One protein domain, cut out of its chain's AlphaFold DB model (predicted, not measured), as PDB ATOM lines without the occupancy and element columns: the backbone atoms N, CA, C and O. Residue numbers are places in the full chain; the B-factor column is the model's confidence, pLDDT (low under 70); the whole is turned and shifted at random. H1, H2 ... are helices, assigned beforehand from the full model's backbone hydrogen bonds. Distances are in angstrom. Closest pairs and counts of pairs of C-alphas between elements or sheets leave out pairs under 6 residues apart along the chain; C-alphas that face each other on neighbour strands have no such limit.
ATOM      1  N   MET A 149     -24.235  71.465 -18.830       53.28
ATOM      2  CA  MET A 149     -23.081  70.786 -19.430       53.28
ATOM      3  C   MET A 149     -21.909  71.743 -19.583       53.28
ATOM      4  O   MET A 149     -20.799  71.340 -19.275       53.28
ATOM      5  N   ASP A 150     -22.120  72.990 -20.003       52.25
ATOM      6  CA  ASP A 150     -21.009  73.903 -20.301       52.25
ATOM      7  C   ASP A 150     -20.192  74.253 -19.050       52.25
ATOM      8  O   ASP A 150     -18.962  74.253 -19.110       52.25
ATOM      9  N   ASP A 151     -20.839  74.455 -17.897       53.56
ATOM     10  CA  ASP A 151     -20.148  74.694 -16.619       53.56
ATOM     11  C   ASP A 151     -19.420  73.447 -16.092       53.56
ATOM     12  O   ASP A 151     -18.309  73.543 -15.556       53.56
ATOM     13  N   GLU A 152     -20.015  72.263 -16.263       52.44
ATOM     14  CA  GLU A 152     -19.434  70.985 -15.840       52.44
ATOM     15  C   GLU A 152     -18.263  70.586 -16.754       52.44
ATOM     16  O   GLU A 152     -17.200  70.230 -16.254       52.44
ATOM     17  N   LEU A 153     -18.390  70.788 -18.068       55.50
ATOM     18  CA  LEU A 153     -17.335  70.637 -19.078       55.50
ATOM     19  C   LEU A 153     -16.188  71.625 -18.845       55.50
ATOM     20  O   LEU A 153     -15.019  71.261 -18.984       55.50
ATOM     21  N   ARG A 154     -16.482  72.872 -18.449       54.88
ATOM     22  CA  ARG A 154     -15.453  73.853 -18.061       54.88
ATOM     23  C   ARG A 154     -14.706  73.410 -16.814       54.88
ATOM     24  O   ARG A 154     -13.478  73.508 -16.773       54.88
ATOM     25  N   MET A 155     -15.420  72.933 -15.796       54.50
ATOM     26  CA  MET A 155     -14.806  72.405 -14.576       54.50
ATOM     27  C   MET A 155     -13.987  71.143 -14.850       54.50
ATOM     28  O   MET A 155     -12.863  71.046 -14.363       54.50
ATOM     29  N   GLU A 156     -14.490  70.222 -15.666       56.69
ATOM     30  CA  GLU A 156     -13.813  68.978 -16.033       56.69
ATOM     31  C   GLU A 156     -12.586  69.246 -16.913       56.69
ATOM     32  O   GLU A 156     -11.518  68.706 -16.649       56.69
ATOM     33  N   SER A 157     -12.662  70.183 -17.860       51.94
ATOM     34  CA  SER A 157     -11.505  70.676 -18.625       51.94
ATOM     35  C   SER A 157     -10.435  71.293 -17.717       51.94
ATOM     36  O   SER A 157      -9.238  71.040 -17.878       51.94
ATOM     37  N   ASN A 158     -10.845  72.061 -16.703       57.34
ATOM     38  CA  ASN A 158      -9.927  72.621 -15.709       57.34
ATOM     39  C   ASN A 158      -9.328  71.543 -14.788       57.34
ATOM     40  O   ASN A 158      -8.166  71.658 -14.393       57.34
ATOM     41  N   LEU A 159     -10.084  70.495 -14.459       56.06
ATOM     42  CA  LEU A 159      -9.602  69.337 -13.706       56.06
ATOM     43  C   LEU A 159      -8.636  68.490 -14.533       56.06
ATOM     44  O   LEU A 159      -7.585  68.135 -14.015       56.06
ATOM     45  N   LEU A 160      -8.912  68.257 -15.815       53.22
ATOM     46  CA  LEU A 160      -8.014  67.575 -16.749       53.22
ATOM     47  C   LEU A 160      -6.705  68.350 -16.933       53.22
ATOM     48  O   LEU A 160      -5.635  67.750 -16.912       53.22
ATOM     49  N   LYS A 161      -6.755  69.689 -17.010       55.03
ATOM     50  CA  LYS A 161      -5.549  70.539 -16.988       55.03
ATOM     51  C   LYS A 161      -4.738  70.361 -15.699       55.03
ATOM     52  O   LYS A 161      -3.512  70.332 -15.754       55.03
ATOM     53  N   LYS A 162      -5.401  70.225 -14.546       55.81
ATOM     54  CA  LYS A 162      -4.740  69.974 -13.252       55.81
ATOM     55  C   LYS A 162      -4.227  68.537 -13.108       55.81
ATOM     56  O   LYS A 162      -3.171  68.341 -12.522       55.81
ATOM     57  N   GLN A 163      -4.926  67.548 -13.660       50.47
ATOM     58  CA  GLN A 163      -4.510  66.144 -13.670       50.47
ATOM     59  C   GLN A 163      -3.351  65.903 -14.642       50.47
ATOM     60  O   GLN A 163      -2.429  65.177 -14.300       50.47
ATOM     61  N   GLN A 164      -3.298  66.595 -15.784       49.00
ATOM     62  CA  GLN A 164      -2.108  66.603 -16.647       49.00
ATOM     63  C   GLN A 164      -0.874  67.208 -15.953       49.00
ATOM     64  O   GLN A 164       0.249  66.835 -16.281       49.00
ATOM     65  N   ALA A 165      -1.063  68.093 -14.968       49.06
ATOM     66  CA  ALA A 165       0.021  68.611 -14.129       49.06
ATOM     67  C   ALA A 165       0.398  67.677 -12.960       49.06
ATOM     68  O   ALA A 165       1.445  67.861 -12.343       49.06
ATOM     69  N   SER A 166      -0.423  66.668 -12.664       42.94
ATOM     70  CA  SER A 166      -0.212  65.692 -11.598       42.94
ATOM     71  C   SER A 166      -0.149  64.298 -12.212       42.94
ATOM     72  O   SER A 166      -1.131  63.558 -12.201       42.94
ATOM     73  N   LYS A 167       1.023  63.939 -12.751       46.00
ATOM     74  CA  LYS A 167       1.371  62.539 -13.026       46.00
ATOM     75  C   LYS A 167       1.235  61.767 -11.720       46.00
ATOM     76  O   LYS A 167       2.091  61.932 -10.866       46.00
ATOM     77  N   ASP A 168       0.120  61.070 -11.530       46.78
ATOM     78  CA  ASP A 168       0.033  59.756 -10.887       46.78
ATOM     79  C   ASP A 168      -1.443  59.374 -10.656       46.78
ATOM     80  O   ASP A 168      -2.238  60.145 -10.120       46.78
ATOM     81  N   ASN A 169      -1.783  58.135 -11.031       38.50
ATOM     82  CA  ASN A 169      -3.022  57.404 -10.718       38.50
ATOM     83  C   ASN A 169      -4.326  57.741 -11.464       38.50
ATOM     84  O   ASN A 169      -5.402  57.795 -10.865       38.50
ATOM     85  N   ILE A 170      -4.286  57.773 -12.795       43.91
ATOM     86  CA  ILE A 170      -5.456  57.382 -13.598       43.91
ATOM     87  C   ILE A 170      -5.118  56.015 -14.201       43.91
ATOM     88  O   ILE A 170      -4.040  55.859 -14.772       43.91
ATOM     89  N   ARG A 171      -5.993  55.005 -14.017       42.19
ATOM     90  CA  ARG A 171      -5.928  53.723 -14.754       42.19
ATOM     91  C   ARG A 171      -5.541  54.044 -16.189       42.19
ATOM     92  O   ARG A 171      -6.214  54.906 -16.738       42.19
ATOM     93  N   LEU A 172      -4.497  53.399 -16.721       44.19
ATOM     94  CA  LEU A 172      -3.973  53.606 -18.074       44.19
ATOM     95  C   LEU A 172      -5.111  53.587 -19.105       44.19
ATOM     96  O   LEU A 172      -5.447  52.562 -19.684       44.19
ATOM     97  N   ILE A 173      -5.719  54.757 -19.281       52.56
ATOM     98  CA  ILE A 173      -6.047  55.367 -20.553       52.56
ATOM     99  C   ILE A 173      -4.926  54.919 -21.473       52.56
ATOM    100  O   ILE A 173      -3.760  55.147 -21.136       52.56
ATOM    101  N   ASP A 174      -5.262  54.235 -22.563       63.75
ATOM    102  CA  ASP A 174      -4.275  54.025 -23.604       63.75
ATOM    103  C   ASP A 174      -3.931  55.420 -24.137       63.75
ATOM    104  O   ASP A 174      -4.647  56.017 -24.946       63.75
ATOM    105  N   GLU A 175      -2.900  56.008 -23.529       67.25
ATOM    106  CA  GLU A 175      -2.428  57.364 -23.769       67.25
ATOM    107  C   GLU A 175      -2.120  57.524 -25.260       67.25
ATOM    108  O   GLU A 175      -2.263  58.618 -25.803       67.25
ATOM    109  N   GLU A 176      -1.822  56.415 -25.944       75.75
ATOM    110  CA  GLU A 176      -1.697  56.321 -27.389       75.75
ATOM    111  C   GLU A 176      -2.998  56.683 -28.118       75.75
ATOM    112  O   GLU A 176      -2.977  57.573 -28.965       75.75
ATOM    113  N   VAL A 177      -4.134  56.055 -27.793       74.94
ATOM    114  CA  VAL A 177      -5.441  56.311 -28.440       74.94
ATOM    115  C   VAL A 177      -5.882  57.746 -28.187       74.94
ATOM    116  O   VAL A 177      -6.358  58.436 -29.094       74.94
ATOM    117  N   LEU A 178      -5.679  58.225 -26.961       72.19
ATOM    118  CA  LEU A 178      -6.014  59.596 -26.621       72.19
ATOM    119  C   LEU A 178      -5.156  60.591 -27.415       72.19
ATOM    120  O   LEU A 178      -5.689  61.505 -28.044       72.19
ATOM    121  N   THR A 179      -3.839  60.389 -27.434       77.25
ATOM    122  CA  THR A 179      -2.898  61.230 -28.190       77.25
ATOM    123  C   THR A 179      -3.188  61.175 -29.687       77.25
ATOM    124  O   THR A 179      -3.140  62.198 -30.369       77.25
ATOM    125  N   LEU A 180      -3.570  60.007 -30.203       82.69
ATOM    126  CA  LEU A 180      -3.972  59.809 -31.589       82.69
ATOM    127  C   LEU A 180      -5.195  60.664 -31.950       82.69
ATOM    128  O   LEU A 180      -5.158  61.398 -32.939       82.69
ATOM    129  N   GLY A 181      -6.259  60.599 -31.144       79.19
ATOM    130  CA  GLY A 181      -7.472  61.392 -31.353       79.19
ATOM    131  C   GLY A 181      -7.202  62.896 -31.283       79.19
ATOM    132  O   GLY A 181      -7.665  63.643 -32.146       79.19
ATOM    133  N   ILE A 182      -6.395  63.328 -30.307       78.19
ATOM    134  CA  ILE A 182      -5.983  64.730 -30.134       78.19
ATOM    135  C   ILE A 182      -5.225  65.228 -31.368       78.19
ATOM    136  O   ILE A 182      -5.625  66.226 -31.966       78.19
ATOM    137  N   ASN A 183      -4.182  64.513 -31.794       83.38
ATOM    138  CA  ASN A 183      -3.345  64.914 -32.926       83.38
ATOM    139  C   ASN A 183      -4.146  64.969 -34.234       83.38
ATOM    140  O   ASN A 183      -3.968  65.879 -35.046       83.38
ATOM    141  N   ALA A 184      -5.046  64.005 -34.452       85.62
ATOM    142  CA  ALA A 184      -5.900  63.986 -35.636       85.62
ATOM    143  C   ALA A 184      -6.867  65.171 -35.642       85.62
ATOM    144  O   ALA A 184      -7.012  65.842 -36.666       85.62
ATOM    145  N   TYR A 185      -7.482  65.465 -34.496       82.81
ATOM    146  CA  TYR A 185      -8.387  66.597 -34.356       82.81
ATOM    147  C   TYR A 185      -7.667  67.938 -34.536       82.81
ATOM    148  O   TYR A 185      -8.170  68.821 -35.229       82.81
ATOM    149  N   GLU A 186      -6.462  68.082 -33.988       82.44
ATOM    150  CA  GLU A 186      -5.628  69.273 -34.156       82.44
ATOM    151  C   GLU A 186      -5.209  69.483 -35.620       82.44
ATOM    152  O   GLU A 186      -5.288  70.604 -36.129       82.44
ATOM    153  N   LYS A 187      -4.855  68.409 -36.339       87.19
ATOM    154  CA  LYS A 187      -4.546  68.454 -37.781       87.19
ATOM    155  C   LYS A 187      -5.756  68.902 -38.608       87.19
ATOM    156  O   LYS A 187      -5.615  69.747 -39.495       87.19
ATOM    157  N   ILE A 188      -6.945  68.371 -38.308       86.56
ATOM    158  CA  ILE A 188      -8.205  68.770 -38.960       86.56
ATOM    159  C   ILE A 188      -8.503  70.240 -38.680       86.56
ATOM    160  O   ILE A 188      -8.735  71.007 -39.613       86.56
ATOM    161  N   LEU A 189      -8.445  70.646 -37.411       83.69
ATOM    162  CA  LEU A 189      -8.704  72.021 -37.004       83.69
ATOM    163  C   LEU A 189      -7.750  72.983 -37.710       83.69
ATOM    164  O   LEU A 189      -8.202  73.932 -38.340       83.69
ATOM    165  N   THR A 190      -6.450  72.701 -37.693       85.88
ATOM    166  CA  THR A 190      -5.440  73.522 -38.375       85.88
ATOM    167  C   THR A 190      -5.733  73.651 -39.870       85.88
ATOM    168  O   THR A 190      -5.654  74.747 -40.419       85.88
ATOM    169  N   SER A 191      -6.147  72.559 -40.519       88.00
ATOM    170  CA  SER A 191      -6.500  72.558 -41.946       88.00
ATOM    171  C   SER A 191      -7.741  73.404 -42.244       88.00
ATOM    172  O   SER A 191      -7.771  74.121 -43.240       88.00
ATOM    173  N   ILE A 192      -8.754  73.355 -41.373       87.06
ATOM    174  CA  ILE A 192      -9.956  74.193 -41.487       87.06
ATOM    175  C   ILE A 192      -9.593  75.667 -41.299       87.06
ATOM    176  O   ILE A 192      -9.985  76.504 -42.107       87.06
ATOM    177  N   LEU A 193      -8.824  75.982 -40.255       85.19
ATOM    178  CA  LEU A 193      -8.472  77.355 -39.897       85.19
ATOM    179  C   LEU A 193      -7.527  78.028 -40.901       85.19
ATOM    180  O   LEU A 193      -7.510  79.254 -40.975       85.19
ATOM    181  N   ALA A 194      -6.738  77.250 -41.642       86.69
ATOM    182  CA  ALA A 194      -5.820  77.749 -42.664       86.69
ATOM    183  C   ALA A 194      -6.442  77.833 -44.071       86.69
ATOM    184  O   ALA A 194      -5.806  78.358 -44.985       86.69
ATOM    185  N   SER A 195      -7.649  77.298 -44.276       87.12
ATOM    186  CA  SER A 195      -8.281  77.258 -45.597       87.12
ATOM    187  C   SER A 195      -8.998  78.562 -45.936       87.12
ATOM    188  O   SER A 195      -9.730  79.116 -45.121       87.12
ATOM    189  N   ASN A 196      -8.856  78.995 -47.191       85.38
ATOM    190  CA  ASN A 196      -9.628  80.105 -47.760       85.38
ATOM    191  C   ASN A 196     -11.050  79.689 -48.186       85.38
ATOM    192  O   ASN A 196     -11.881  80.555 -48.438       85.38
ATOM    193  N   ALA A 197     -11.311  78.381 -48.286       88.88
ATOM    194  CA  ALA A 197     -12.609  77.787 -48.612       88.88
ATOM    195  C   ALA A 197     -12.875  76.610 -47.650       88.88
ATOM    196  O   ALA A 197     -12.760  75.439 -48.028       88.88
ATOM    197  N   PRO A 198     -13.097  76.875 -46.352       86.38
ATOM    198  CA  PRO A 198     -13.270  75.825 -45.351       86.38
ATOM    199  C   PRO A 198     -14.466  74.912 -45.660       86.38
ATOM    200  O   PRO A 198     -14.390  73.708 -45.438       86.38
ATOM    201  N   GLU A 199     -15.539  75.437 -46.244       85.31
ATOM    202  CA  GLU A 199     -16.760  74.706 -46.590       85.31
ATOM    203  C   GLU A 199     -16.543  73.527 -47.549       85.31
ATOM    204  O   GLU A 199     -17.288  72.543 -47.471       85.31
ATOM    205  N   SER A 200     -15.523  73.596 -48.416       85.44
ATOM    206  CA  SER A 200     -15.211  72.553 -49.399       85.44
ATOM    207  C   SER A 200     -14.395  71.398 -48.818       85.44
ATOM    208  O   SER A 200     -14.255  70.358 -49.461       85.44
ATOM    209  N   LEU A 201     -13.838  71.557 -47.614       89.00
ATOM    210  CA  LEU A 201     -13.091  70.497 -46.943       89.00
ATOM    211  C   LEU A 201     -14.043  69.383 -46.506       89.00
ATOM    212  O   LEU A 201     -15.176  69.640 -46.103       89.00
ATOM    213  N   ASN A 202     -13.590  68.132 -46.551       88.50
ATOM    214  CA  ASN A 202     -14.375  66.987 -46.099       88.50
ATOM    215  C   ASN A 202     -13.577  66.151 -45.095       88.50
ATOM    216  O   ASN A 202     -12.804  65.283 -45.493       88.50
ATOM    217  N   PHE A 203     -13.790  66.424 -43.805       89.25
ATOM    218  CA  PHE A 203     -13.202  65.655 -42.709       89.25
ATOM    219  C   PHE A 203     -14.224  64.783 -41.968       89.25
ATOM    220  O   PHE A 203     -13.912  64.259 -40.904       89.25
ATOM    221  N   GLU A 204     -15.445  64.629 -42.494       83.56
ATOM    222  CA  GLU A 204     -16.505  63.840 -41.846       83.56
ATOM    223  C   GLU A 204     -16.051  62.405 -41.510       83.56
ATOM    224  O   GLU A 204     -16.160  62.023 -40.346       83.56
ATOM    225  N   PRO A 205     -15.439  61.633 -42.433       85.00
ATOM    226  CA  PRO A 205     -14.905  60.303 -42.119       85.00
ATOM    227  C   PRO A 205     -13.907  60.286 -40.953       85.00
ATOM    228  O   PRO A 205     -13.937  59.394 -40.108       85.00
ATOM    229  N   GLN A 206     -13.019  61.278 -40.898       87.56
ATOM    230  CA  GLN A 206     -11.976  61.378 -39.882       87.56
ATOM    231  C   GLN A 206     -12.557  61.809 -38.537       87.56
ATOM    232  O   GLN A 206     -12.151  61.281 -37.508       87.56
ATOM    233  N   LEU A 207     -13.531  62.720 -38.534       84.56
ATOM    234  CA  LEU A 207     -14.242  63.150 -37.330       84.56
ATOM    235  C   LEU A 207     -15.079  62.004 -36.743       84.56
ATOM    236  O   LEU A 207     -15.027  61.796 -35.531       84.56
ATOM    237  N   VAL A 208     -15.762  61.213 -37.586       83.69
ATOM    238  CA  VAL A 208     -16.423  59.961 -37.165       83.69
ATOM    239  C   VAL A 208     -15.392  58.982 -36.602       83.69
ATOM    240  O   VAL A 208     -15.605  58.401 -35.544       83.69
ATOM    241  N   GLY A 209     -14.254  58.809 -37.280       84.81
ATOM    242  CA  GLY A 209     -13.186  57.914 -36.835       84.81
ATOM    243  C   GLY A 209     -12.613  58.301 -35.473       84.81
ATOM    244  O   GLY A 209     -12.422  57.429 -34.630       84.81
ATOM    245  N   ILE A 210     -12.389  59.598 -35.227       82.69
ATOM    246  CA  ILE A 210     -11.945  60.124 -33.926       82.69
ATOM    247  C   ILE A 210     -13.003  59.833 -32.861       82.69
ATOM    248  O   ILE A 210     -12.660  59.298 -31.809       82.69
ATOM    249  N   TYR A 211     -14.277  60.129 -33.139       80.75
ATOM    250  CA  TYR A 211     -15.371  59.843 -32.213       80.75
ATOM    251  C   TYR A 211     -15.442  58.352 -31.872       80.75
ATOM    252  O   TYR A 211     -15.400  57.987 -30.704       80.75
ATOM    253  N   ASN A 212     -15.490  57.479 -32.880       82.38
ATOM    254  CA  ASN A 212     -15.601  56.035 -32.692       82.38
ATOM    255  C   ASN A 212     -14.379  55.457 -31.973       82.38
ATOM    256  O   ASN A 212     -14.544  54.593 -31.120       82.38
ATOM    257  N   CYS A 213     -13.179  55.955 -32.274       81.62
ATOM    258  CA  CYS A 213     -11.943  55.544 -31.616       81.62
ATOM    259  C   CYS A 213     -11.923  55.917 -30.125       81.62
ATOM    260  O   CYS A 213     -11.560  55.113 -29.271       81.62
ATOM    261  N   LEU A 214     -12.370  57.130 -29.797       76.44
ATOM    262  CA  LEU A 214     -12.498  57.576 -28.411       76.44
ATOM    263  C   LEU A 214     -13.718  56.958 -27.713       76.44
ATOM    264  O   LEU A 214     -13.742  56.855 -26.497       76.44
ATOM    265  N   ASN A 215     -14.748  56.529 -28.435       74.75
ATOM    266  CA  ASN A 215     -15.900  55.885 -27.815       74.75
ATOM    267  C   ASN A 215     -15.655  54.390 -27.559       74.75
ATOM    268  O   ASN A 215     -16.091  53.881 -26.530       74.75
ATOM    269  N   SER A 216     -14.931  53.686 -28.441       73.06
ATOM    270  CA  SER A 216     -14.653  52.248 -28.295       73.06
ATOM    271  C   SER A 216     -13.812  51.920 -27.065       73.06
ATOM    272  O   SER A 216     -14.025  50.880 -26.450       73.06
ATOM    273  N   GLU A 217     -12.896  52.811 -26.685       67.38
ATOM    274  CA  GLU A 217     -12.010  52.607 -25.533       67.38
ATOM    275  C   GLU A 217     -12.634  53.054 -24.200       67.38
ATOM    276  O   GLU A 217     -12.329  52.497 -23.147       67.38
ATOM    277  N   TYR A 218     -13.525  54.053 -24.221       61.03
ATOM    278  CA  TYR A 218     -13.998  54.710 -22.995       61.03
ATOM    279  C   TYR A 218     -15.474  54.463 -22.689       61.03
ATOM    280  O   TYR A 218     -15.886  54.661 -21.545       61.03
ATOM    281  N   ASN A 219     -16.266  54.042 -23.683       64.50
ATOM    282  CA  ASN A 219     -17.726  53.943 -23.609       64.50
ATOM    283  C   ASN A 219     -18.368  55.234 -23.044       64.50
ATOM    284  O   ASN A 219     -19.347  55.190 -22.301       64.50
ATOM    285  N   ASP A 220     -17.737  56.378 -23.332       62.59
ATOM    286  CA  ASP A 220     -17.997  57.678 -22.715       62.59
ATOM    287  C   ASP A 220     -17.812  58.787 -23.761       62.59
ATOM    288  O   ASP A 220     -16.781  59.462 -23.838       62.59
ATOM    289  N   ALA A 221     -18.835  58.945 -24.603       61.22
ATOM    290  CA  ALA A 221     -18.896  59.941 -25.673       61.22
ATOM    291  C   ALA A 221     -18.673  61.380 -25.174       61.22
ATOM    292  O   ALA A 221     -18.108  62.212 -25.886       61.22
ATOM    293  N   LEU A 222     -19.056  61.660 -23.925       60.44
ATOM    294  CA  LEU A 222     -18.898  62.972 -23.317       60.44
ATOM    295  C   LEU A 222     -17.423  63.363 -23.207       60.44
ATOM    296  O   LEU A 222     -17.062  64.487 -23.541       60.44
ATOM    297  N   LYS A 223     -16.548  62.445 -22.782       65.88
ATOM    298  CA  LYS A 223     -15.115  62.745 -22.640       65.88
ATOM    299  C   LYS A 223     -14.459  63.102 -23.966       65.88
ATOM    300  O   LYS A 223     -13.602  63.987 -23.991       65.88
ATOM    301  N   ALA A 224     -14.859  62.445 -25.054       63.97
ATOM    302  CA  ALA A 224     -14.364  62.750 -26.392       63.97
ATOM    303  C   ALA A 224     -14.716  64.193 -26.796       63.97
ATOM    304  O   ALA A 224     -13.848  64.945 -27.249       63.97
ATOM    305  N   GLU A 225     -15.960  64.608 -26.548       64.56
ATOM    306  CA  GLU A 225     -16.401  65.989 -26.763       64.56
ATOM    307  C   GLU A 225     -15.660  66.985 -25.859       64.56
ATOM    308  O   GLU A 225     -15.175  68.008 -26.351       64.56
ATOM    309  N   THR A 226     -15.492  66.685 -24.566       63.88
ATOM    310  CA  THR A 226     -14.749  67.533 -23.611       63.88
ATOM    311  C   THR A 226     -13.312  67.773 -24.067       63.88
ATOM    312  O   THR A 226     -12.803  68.895 -23.993       63.88
ATOM    313  N   MET A 227     -12.641  66.729 -24.554       66.12
ATOM    314  CA  MET A 227     -11.265  66.814 -25.044       66.12
ATOM    315  C   MET A 227     -11.183  67.695 -26.291       66.12
ATOM    316  O   MET A 227     -10.360  68.612 -26.328       66.12
ATOM    317  N   ALA A 228     -12.068  67.484 -27.267       66.06
ATOM    318  CA  ALA A 228     -12.135  68.295 -28.483       66.06
ATOM    319  C   ALA A 228     -12.422  69.777 -28.179       66.06
ATOM    320  O   ALA A 228     -11.736  70.660 -28.701       66.06
ATOM    321  N   LEU A 229     -13.350  70.059 -27.256       63.97
ATOM    322  CA  LEU A 229     -13.591  71.404 -26.717       63.97
ATOM    323  C   LEU A 229     -12.342  71.993 -26.064       63.97
ATOM    324  O   LEU A 229     -12.021  73.166 -26.262       63.97
ATOM    325  N   SER A 230     -11.609  71.188 -25.295       62.69
ATOM    326  CA  SER A 230     -10.388  71.644 -24.640       62.69
ATOM    327  C   SER A 230      -9.320  72.054 -25.660       62.69
ATOM    328  O   SER A 230      -8.701  73.098 -25.468       62.69
ATOM    329  N   ILE A 231      -9.157  71.318 -26.764       64.44
ATOM    330  CA  ILE A 231      -8.219  71.646 -27.854       64.44
ATOM    331  C   ILE A 231      -8.633  72.956 -28.530       64.44
ATOM    332  O   ILE A 231      -7.816  73.868 -28.658       64.44
ATOM    333  N   LEU A 232      -9.917  73.093 -28.880       62.38
ATOM    334  CA  LEU A 232     -10.475  74.327 -29.448       62.38
ATOM    335  C   LEU A 232     -10.249  75.533 -28.531       62.38
ATOM    336  O   LEU A 232      -9.908  76.607 -29.009       62.38
ATOM    337  N   SER A 233     -10.401  75.351 -27.217       60.28
ATOM    338  CA  SER A 233     -10.198  76.413 -26.222       60.28
ATOM    339  C   SER A 233      -8.726  76.746 -25.945       60.28
ATOM    340  O   SER A 233      -8.434  77.829 -25.438       60.28
ATOM    341  N   ARG A 234      -7.799  75.813 -26.213       58.03
ATOM    342  CA  ARG A 234      -6.345  75.988 -26.021       58.03
ATOM    343  C   ARG A 234      -5.724  76.772 -27.168       58.03
ATOM    344  O   ARG A 234      -4.817  77.566 -26.935       58.03
ATOM    345  N   ASN A 235      -6.230  76.573 -28.378       58.31
ATOM    346  CA  ASN A 235      -5.845  77.380 -29.521       58.31
ATOM    347  C   ASN A 235      -6.491  78.757 -29.358       58.31
ATOM    348  O   ASN A 235      -7.710  78.873 -29.313       58.31
ATOM    349  N   ALA A 236      -5.695  79.815 -29.204       52.62
ATOM    350  CA  ALA A 236      -6.212  81.180 -29.176       52.62
ATOM    351  C   ALA A 236      -6.751  81.534 -30.574       52.62
ATOM    352  O   ALA A 236      -6.031  82.062 -31.418       52.62
ATOM    353  N   VAL A 237      -8.006  81.168 -30.840       65.50
ATOM    354  CA  VAL A 237      -8.623  81.292 -32.160       65.50
ATOM    355  C   VAL A 237      -9.093  82.732 -32.379       65.50
ATOM    356  O   VAL A 237      -9.948  83.251 -31.649       65.50
ATOM    357  N   THR A 238      -8.542  83.383 -33.402       74.75
ATOM    358  CA  THR A 238      -8.976  84.717 -33.849       74.75
ATOM    359  C   THR A 238     -10.437  84.699 -34.323       74.75
ATOM    360  O   THR A 238     -11.004  83.642 -34.602       74.75
ATOM    361  N   GLU A 239     -11.081  85.867 -34.421       73.06
ATOM    362  CA  GLU A 239     -12.478  85.939 -34.885       73.06
ATOM    363  C   GLU A 239     -12.642  85.411 -36.321       73.06
ATOM    364  O   GLU A 239     -13.589  84.679 -36.600       73.06
ATOM    365  N   SER A 240     -11.682  85.683 -37.214       76.62
ATOM    366  CA  SER A 240     -11.687  85.157 -38.586       76.62
ATOM    367  C   SER A 240     -11.590  83.631 -38.624       76.62
ATOM    368  O   SER A 240     -12.315  82.971 -39.363       76.62
ATOM    369  N   GLN A 241     -10.749  83.044 -37.774       78.38
ATOM    370  CA  GLN A 241     -10.628  81.594 -37.645       78.38
ATOM    371  C   GLN A 241     -11.897  80.960 -37.045       78.38
ATOM    372  O   GLN A 241     -12.320  79.891 -37.483       78.38
ATOM    373  N   ARG A 242     -12.570  81.630 -36.098       73.94
ATOM    374  CA  ARG A 242     -13.887  81.186 -35.601       73.94
ATOM    375  C   ARG A 242     -14.945  81.216 -36.702       73.94
ATOM    376  O   ARG A 242     -15.747  80.289 -36.789       73.94
ATOM    377  N   GLN A 243     -14.927  82.226 -37.567       77.38
ATOM    378  CA  GLN A 243     -15.809  82.288 -38.735       77.38
ATOM    379  C   GLN A 243     -15.516  81.163 -39.737       77.38
ATOM    380  O   GLN A 243     -16.457  80.516 -40.187       77.38
ATOM    381  N   ALA A 244     -14.244  80.860 -40.015       82.12
ATOM    382  CA  ALA A 244     -13.861  79.744 -40.887       82.12
ATOM    383  C   ALA A 244     -14.338  78.389 -40.338       82.12
ATOM    384  O   ALA A 244     -14.911  77.576 -41.066       82.12
ATOM    385  N   TYR A 245     -14.182  78.170 -39.031       82.62
ATOM    386  CA  TYR A 245     -14.683  76.968 -38.365       82.62
ATOM    387  C   TYR A 245     -16.211  76.850 -38.446       82.62
ATOM    388  O   TYR A 245     -16.741  75.777 -38.728       82.62
ATOM    389  N   ARG A 246     -16.936  77.960 -38.265       76.56
ATOM    390  CA  ARG A 246     -18.400  77.992 -38.420       76.56
ATOM    391  C   ARG A 246     -18.843  77.741 -39.851       76.56
ATOM    392  O   ARG A 246     -19.808  77.014 -40.047       76.56
ATOM    393  N   ALA A 247     -18.149  78.310 -40.833       81.25
ATOM    394  CA  ALA A 247     -18.434  78.079 -42.245       81.25
ATOM    395  C   ALA A 247     -18.274  76.594 -42.606       81.25
ATOM    396  O   ALA A 247     -19.148  76.028 -43.263       81.25
ATOM    397  N   TYR A 248     -17.226  75.937 -42.092       86.88
ATOM    398  CA  TYR A 248     -17.068  74.486 -42.203       86.88
ATOM    399  C   TYR A 248     -18.251  73.735 -41.577       86.88
ATOM    400  O   TYR A 248     -18.878  72.918 -42.241       86.88
ATOM    401  N   LEU A 249     -18.591  74.020 -40.315       80.38
ATOM    402  CA  LEU A 249     -19.688  73.336 -39.619       80.38
ATOM    403  C   LEU A 249     -21.032  73.508 -40.337       80.38
ATOM    404  O   LEU A 249     -21.739  72.524 -40.567       80.38
ATOM    405  N   ALA A 250     -21.344  74.733 -40.758       78.56
ATOM    406  CA  ALA A 250     -22.560  75.045 -41.494       78.56
ATOM    407  C   ALA A 250     -22.628  74.281 -42.827       78.56
ATOM    408  O   ALA A 250     -23.695  73.781 -43.183       78.56
ATOM    409  N   SER A 251     -21.499  74.107 -43.529       78.62
ATOM    410  CA  SER A 251     -21.453  73.310 -44.766       78.62
ATOM    411  C   SER A 251     -21.709  71.817 -44.539       78.62
ATOM    412  O   SER A 251     -22.101  71.111 -45.468       78.62
ATOM    413  N   LYS A 252     -21.536  71.335 -43.303       78.75
ATOM    414  CA  LYS A 252     -21.888  69.970 -42.875       78.75
ATOM    415  C   LYS A 252     -23.286  69.869 -42.270       78.75
ATOM    416  O   LYS A 252     -23.613  68.850 -41.670       78.75
ATOM    417  N   GLY A 253     -24.111  70.907 -42.418       68.12
ATOM    418  CA  GLY A 253     -25.463  70.953 -41.863       68.12
ATOM    419  C   GLY A 253     -25.503  71.175 -40.351       68.12
ATOM    420  O   GLY A 253     -26.550  71.005 -39.744       68.12
ATOM    421  N   ARG A 254     -24.382  71.563 -39.728       70.81
ATOM    422  CA  ARG A 254     -24.299  71.813 -38.285       70.81
ATOM    423  C   ARG A 254     -24.364  73.312 -38.038       70.81
ATOM    424  O   ARG A 254     -23.416  74.039 -38.335       70.81
ATOM    425  N   MET A 255     -25.485  73.795 -37.515       58.94
ATOM    426  CA  MET A 255     -25.652  75.214 -37.202       58.94
ATOM    427  C   MET A 255     -25.315  75.467 -35.732       58.94
ATOM    428  O   MET A 255     -25.942  74.903 -34.841       58.94
ATOM    429  N   VAL A 256     -24.320  76.323 -35.488       63.44
ATOM    430  CA  VAL A 256     -23.828  76.670 -34.146       63.44
ATOM    431  C   VAL A 256     -24.033  78.160 -33.892       63.44
ATOM    432  O   VAL A 256     -23.778  78.978 -34.780       63.44
ATOM    433  N   ALA A 257     -24.479  78.516 -32.685       56.91
ATOM    434  CA  ALA A 257     -24.637  79.904 -32.258       56.91
ATOM    435  C   ALA A 257     -23.327  80.719 -32.367       56.91
ATOM    436  O   ALA A 257     -22.214  80.192 -32.282       56.91
ATOM    437  N   SER A 258     -23.452  82.036 -32.565       54.59
ATOM    438  CA  SER A 258     -22.328  82.941 -32.857       54.59
ATOM    439  C   SER A 258     -21.397  83.225 -31.675       54.59
ATOM    440  O   SER A 258     -20.394  83.919 -31.836       54.59
ATOM    441  N   ASP A 259     -21.698  82.721 -30.490       54.22
ATOM    442  CA  ASP A 259     -20.945  82.925 -29.253       54.22
ATOM    443  C   ASP A 259     -20.256  81.640 -28.760       54.22
ATOM    444  O   ASP A 259     -19.288  81.723 -28.004       54.22
ATOM    445  N   ARG A 260     -20.678  80.459 -29.240       53.38
ATOM    446  CA  ARG A 260     -20.151  79.157 -28.801       53.38
ATOM    447  C   ARG A 260     -19.317  78.461 -29.880       53.38
ATOM    448  O   ARG A 260     -19.464  78.693 -31.081       53.38
ATOM    449  N   VAL A 261     -18.390  77.620 -29.427       57.34
ATOM    450  CA  VAL A 261     -17.589  76.721 -30.268       57.34
ATOM    451  C   VAL A 261     -17.914  75.305 -29.814       57.34
ATOM    452  O   VAL A 261     -17.704  74.982 -28.650       57.34
ATOM    453  N   VAL A 262     -18.450  74.486 -30.717       64.06
ATOM    454  CA  VAL A 262     -18.935  73.129 -30.421       64.06
ATOM    455  C   VAL A 262     -18.086  72.137 -31.221       64.06
ATOM    456  O   VAL A 262     -17.767  72.424 -32.378       64.06
ATOM    457  N   PRO A 263     -17.665  71.002 -30.638       64.38
ATOM    458  CA  PRO A 263     -16.785  70.067 -31.314       64.38
ATOM    459  C   PRO A 263     -17.529  69.355 -32.446       64.38
ATOM    460  O   PRO A 263     -18.609  68.803 -32.272       64.38
ATOM    461  N   ALA A 264     -16.907  69.331 -33.621       64.31
ATOM    462  CA  ALA A 264     -17.437  68.704 -34.826       64.31
ATOM    463  C   ALA A 264     -17.429  67.158 -34.825       64.31
ATOM    464  O   ALA A 264     -17.286  66.587 -35.895       64.31
ATOM    465  N   LEU A 265     -17.527  66.447 -33.698       68.81
ATOM    466  CA  LEU A 265     -17.375  64.979 -33.657       68.81
ATOM    467  C   LEU A 265     -18.733  64.265 -33.817       68.81
ATOM    468  O   LEU A 265     -19.472  64.188 -32.842       68.81
ATOM    469  N   PRO A 266     -19.114  63.763 -35.010       72.88
ATOM    470  CA  PRO A 266     -20.342  62.989 -35.154       72.88
ATOM    471  C   PRO A 266     -20.116  61.524 -34.752       72.88
ATOM    472  O   PRO A 266     -19.096  60.921 -35.093       72.88
ATOM    473  N   ALA A 267     -21.115  60.915 -34.121       65.44
ATOM    474  CA  ALA A 267     -21.241  59.464 -34.154       65.44
ATOM    475  C   ALA A 267     -21.570  59.013 -35.584       65.44
ATOM    476  O   ALA A 267     -22.273  59.710 -36.320       65.44
ATOM    477  N   GLY A 268     -21.079  57.850 -36.005       67.94
ATOM    478  CA  GLY A 268     -21.299  57.407 -37.377       67.94
ATOM    479  C   GLY A 268     -20.790  56.006 -37.663       67.94
ATOM    480  O   GLY A 268     -20.543  55.213 -36.761       67.94
ATOM    481  N   ASP A 269     -20.663  55.706 -38.953       73.94
ATOM    482  CA  ASP A 269     -20.337  54.378 -39.470       73.94
ATOM    483  C   ASP A 269     -19.123  53.751 -38.760       73.94
ATOM    484  O   ASP A 269     -18.013  54.287 -38.793       73.94
ATOM    485  N   VAL A 270     -19.346  52.587 -38.142       75.19
ATOM    486  CA  VAL A 270     -18.350  51.799 -37.390       75.19
ATOM    487  C   VAL A 270     -17.136  51.400 -38.228       75.19
ATOM    488  O   VAL A 270     -16.096  51.052 -37.666       75.19
ATOM    489  N   LYS A 271     -17.224  51.477 -39.563       81.69
ATOM    490  CA  LYS A 271     -16.062  51.292 -40.444       81.69
ATOM    491  C   LYS A 271     -14.963  52.334 -40.207       81.69
ATOM    492  O   LYS A 271     -13.804  52.054 -40.493       81.69
ATOM    493  N   TYR A 272     -15.314  53.518 -39.705       83.69
ATOM    494  CA  TYR A 272     -14.357  54.544 -39.310       83.69
ATOM    495  C   TYR A 272     -13.975  54.318 -37.849       83.69
ATOM    496  O   TYR A 272     -14.807  54.458 -36.954       83.69
ATOM    497  N   ASN A 273     -12.723  53.936 -37.609       84.25
ATOM    498  CA  ASN A 273     -12.213  53.530 -36.299       84.25
ATOM    499  C   ASN A 273     -10.784  54.063 -36.072       84.25
ATOM    500  O   ASN A 273     -10.252  54.808 -36.899       84.25
ATOM    501  N   CYS A 274     -10.138  53.658 -34.972       83.56
ATOM    502  CA  CYS A 274      -8.772  54.077 -34.643       83.56
ATOM    503  C   CYS A 274      -7.739  53.805 -35.748       83.56
ATOM    504  O   CYS A 274      -6.781  54.561 -35.893       83.56
ATOM    505  N   GLU A 275      -7.903  52.743 -36.541       87.00
ATOM    506  CA  GLU A 275      -6.976  52.436 -37.631       87.00
ATOM    507  C   GLU A 275      -7.072  53.471 -38.757       87.00
ATOM    508  O   GLU A 275      -6.052  53.903 -39.295       87.00
ATOM    509  N   GLU A 276      -8.282  53.936 -39.060       85.19
ATOM    510  CA  GLU A 276      -8.493  54.989 -40.049       85.19
ATOM    511  C   GLU A 276      -7.921  56.333 -39.571       85.19
ATOM    512  O   GLU A 276      -7.275  57.049 -40.340       85.19
ATOM    513  N   VAL A 277      -8.047  56.634 -38.273       85.88
ATOM    514  CA  VAL A 277      -7.399  57.807 -37.659       85.88
ATOM    515  C   VAL A 277      -5.872  57.708 -37.768       85.88
ATOM    516  O   VAL A 277      -5.216  58.677 -38.160       85.88
ATOM    517  N   ARG A 278      -5.287  56.527 -37.508       89.00
ATOM    518  CA  ARG A 278      -3.844  56.283 -37.704       89.00
ATOM    519  C   ARG A 278      -3.419  56.500 -39.152       89.00
ATOM    520  O   ARG A 278      -2.367  57.089 -39.382       89.00
ATOM    521  N   ARG A 279      -4.207  56.049 -40.133       88.88
ATOM    522  CA  ARG A 279      -3.907  56.257 -41.562       88.88
ATOM    523  C   ARG A 279      -3.922  57.733 -41.935       88.88
ATOM    524  O   ARG A 279      -3.011  58.174 -42.623       88.88
ATOM    525  N   PHE A 280      -4.890  58.497 -41.437       89.25
ATOM    526  CA  PHE A 280      -4.981  59.938 -41.682       89.25
ATOM    527  C   PHE A 280      -3.786  60.735 -41.127       89.25
ATOM    528  O   PHE A 280      -3.398  61.774 -41.674       89.25
ATOM    529  N   LEU A 281      -3.195  60.261 -40.031       86.25
ATOM    530  CA  LEU A 281      -2.038  60.891 -39.402       86.25
ATOM    531  C   LEU A 281      -0.696  60.527 -40.040       86.25
ATOM    532  O   LEU A 281       0.289  61.208 -39.752       86.25
ATOM    533  N   LYS A 282      -0.640  59.517 -40.916       86.75
ATOM    534  CA  LYS A 282       0.585  59.231 -41.670       86.75
ATOM    535  C   LYS A 282       0.921  60.416 -42.599       86.75
ATOM    536  O   LYS A 282      -0.005  61.054 -43.109       86.75
TER     537      LYS A 282
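This is residues 149 to 282 of the 283 residues of an uncharacterized protein of Bdellovibrio bacteriovorus W (UniProt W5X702). A helical hairpin, H2 and H3, makes the core; H4 crosses one side of it and the short H6 packs on the other. H1 crosses H4 on the side away from the hairpin, and H5 packs across the last residues of H2. The 134 printed residues hold six named helices, H1 to H6 in order, and no named strand: all helix, mostly crossed. The whole is compact, with a radius of gyration of the C-alphas of 14.7 A, and spans 44 by 33 by 24 A.

H1, residues 149 to 164, begins with C-alpha 149 at (-23.081, 70.786, -19.430) and is 21.6 A long. H2, residues 175 to 193, is the longest at 26.4 A. H3, residues 204 to 218, measures 21.1 A, and H4, residues 221 to 234, 20.4 A. H5 is residues 239 to 251. H6, residues 274 to 281, ends with C-alpha 281 at (-2.038, 60.891, -39.402).

H2 is the hub, touching four helices. H2, with residues 177 to 185 alone, touches H3 in a hairpin, opposite ways at a shallow tilt of 23 degrees; the closest C-alphas, of Gly 181 and Ile 210, are 5.3 A apart. H6 touches H3 at a steep tilt of 46 degrees, closest at C-alphas Cys 213 and Cys 274, 4.6 A. H1, with residues 153 to 157 alone, touches H4, about perpendicular at 74 degrees, closest at C-alphas Leu 153 and Thr 226, 6.1 A. H5 touches residues 189 to 193 of H2 alone, about perpendicular at 80 degrees, closest at C-alphas Leu 193 and Gln 241, 5.3 A. H1 and H5 are apart. Every O i to N i+4 pair is within hydrogen-bond range in H1, H2, H4, H5 and H6; in H3, 9 of 11.

The printed part has no cut. Residues 162 to 172, of which 162 to 164 belong to H1, stand free; without them the body spans 35 by 32 by 23 A. The link from H5 to H6 is long, 22 residues. Mean pLDDT of the printed part is 70.8, and 62 residues are under 70, among them 149 to 175 and 217 to 237.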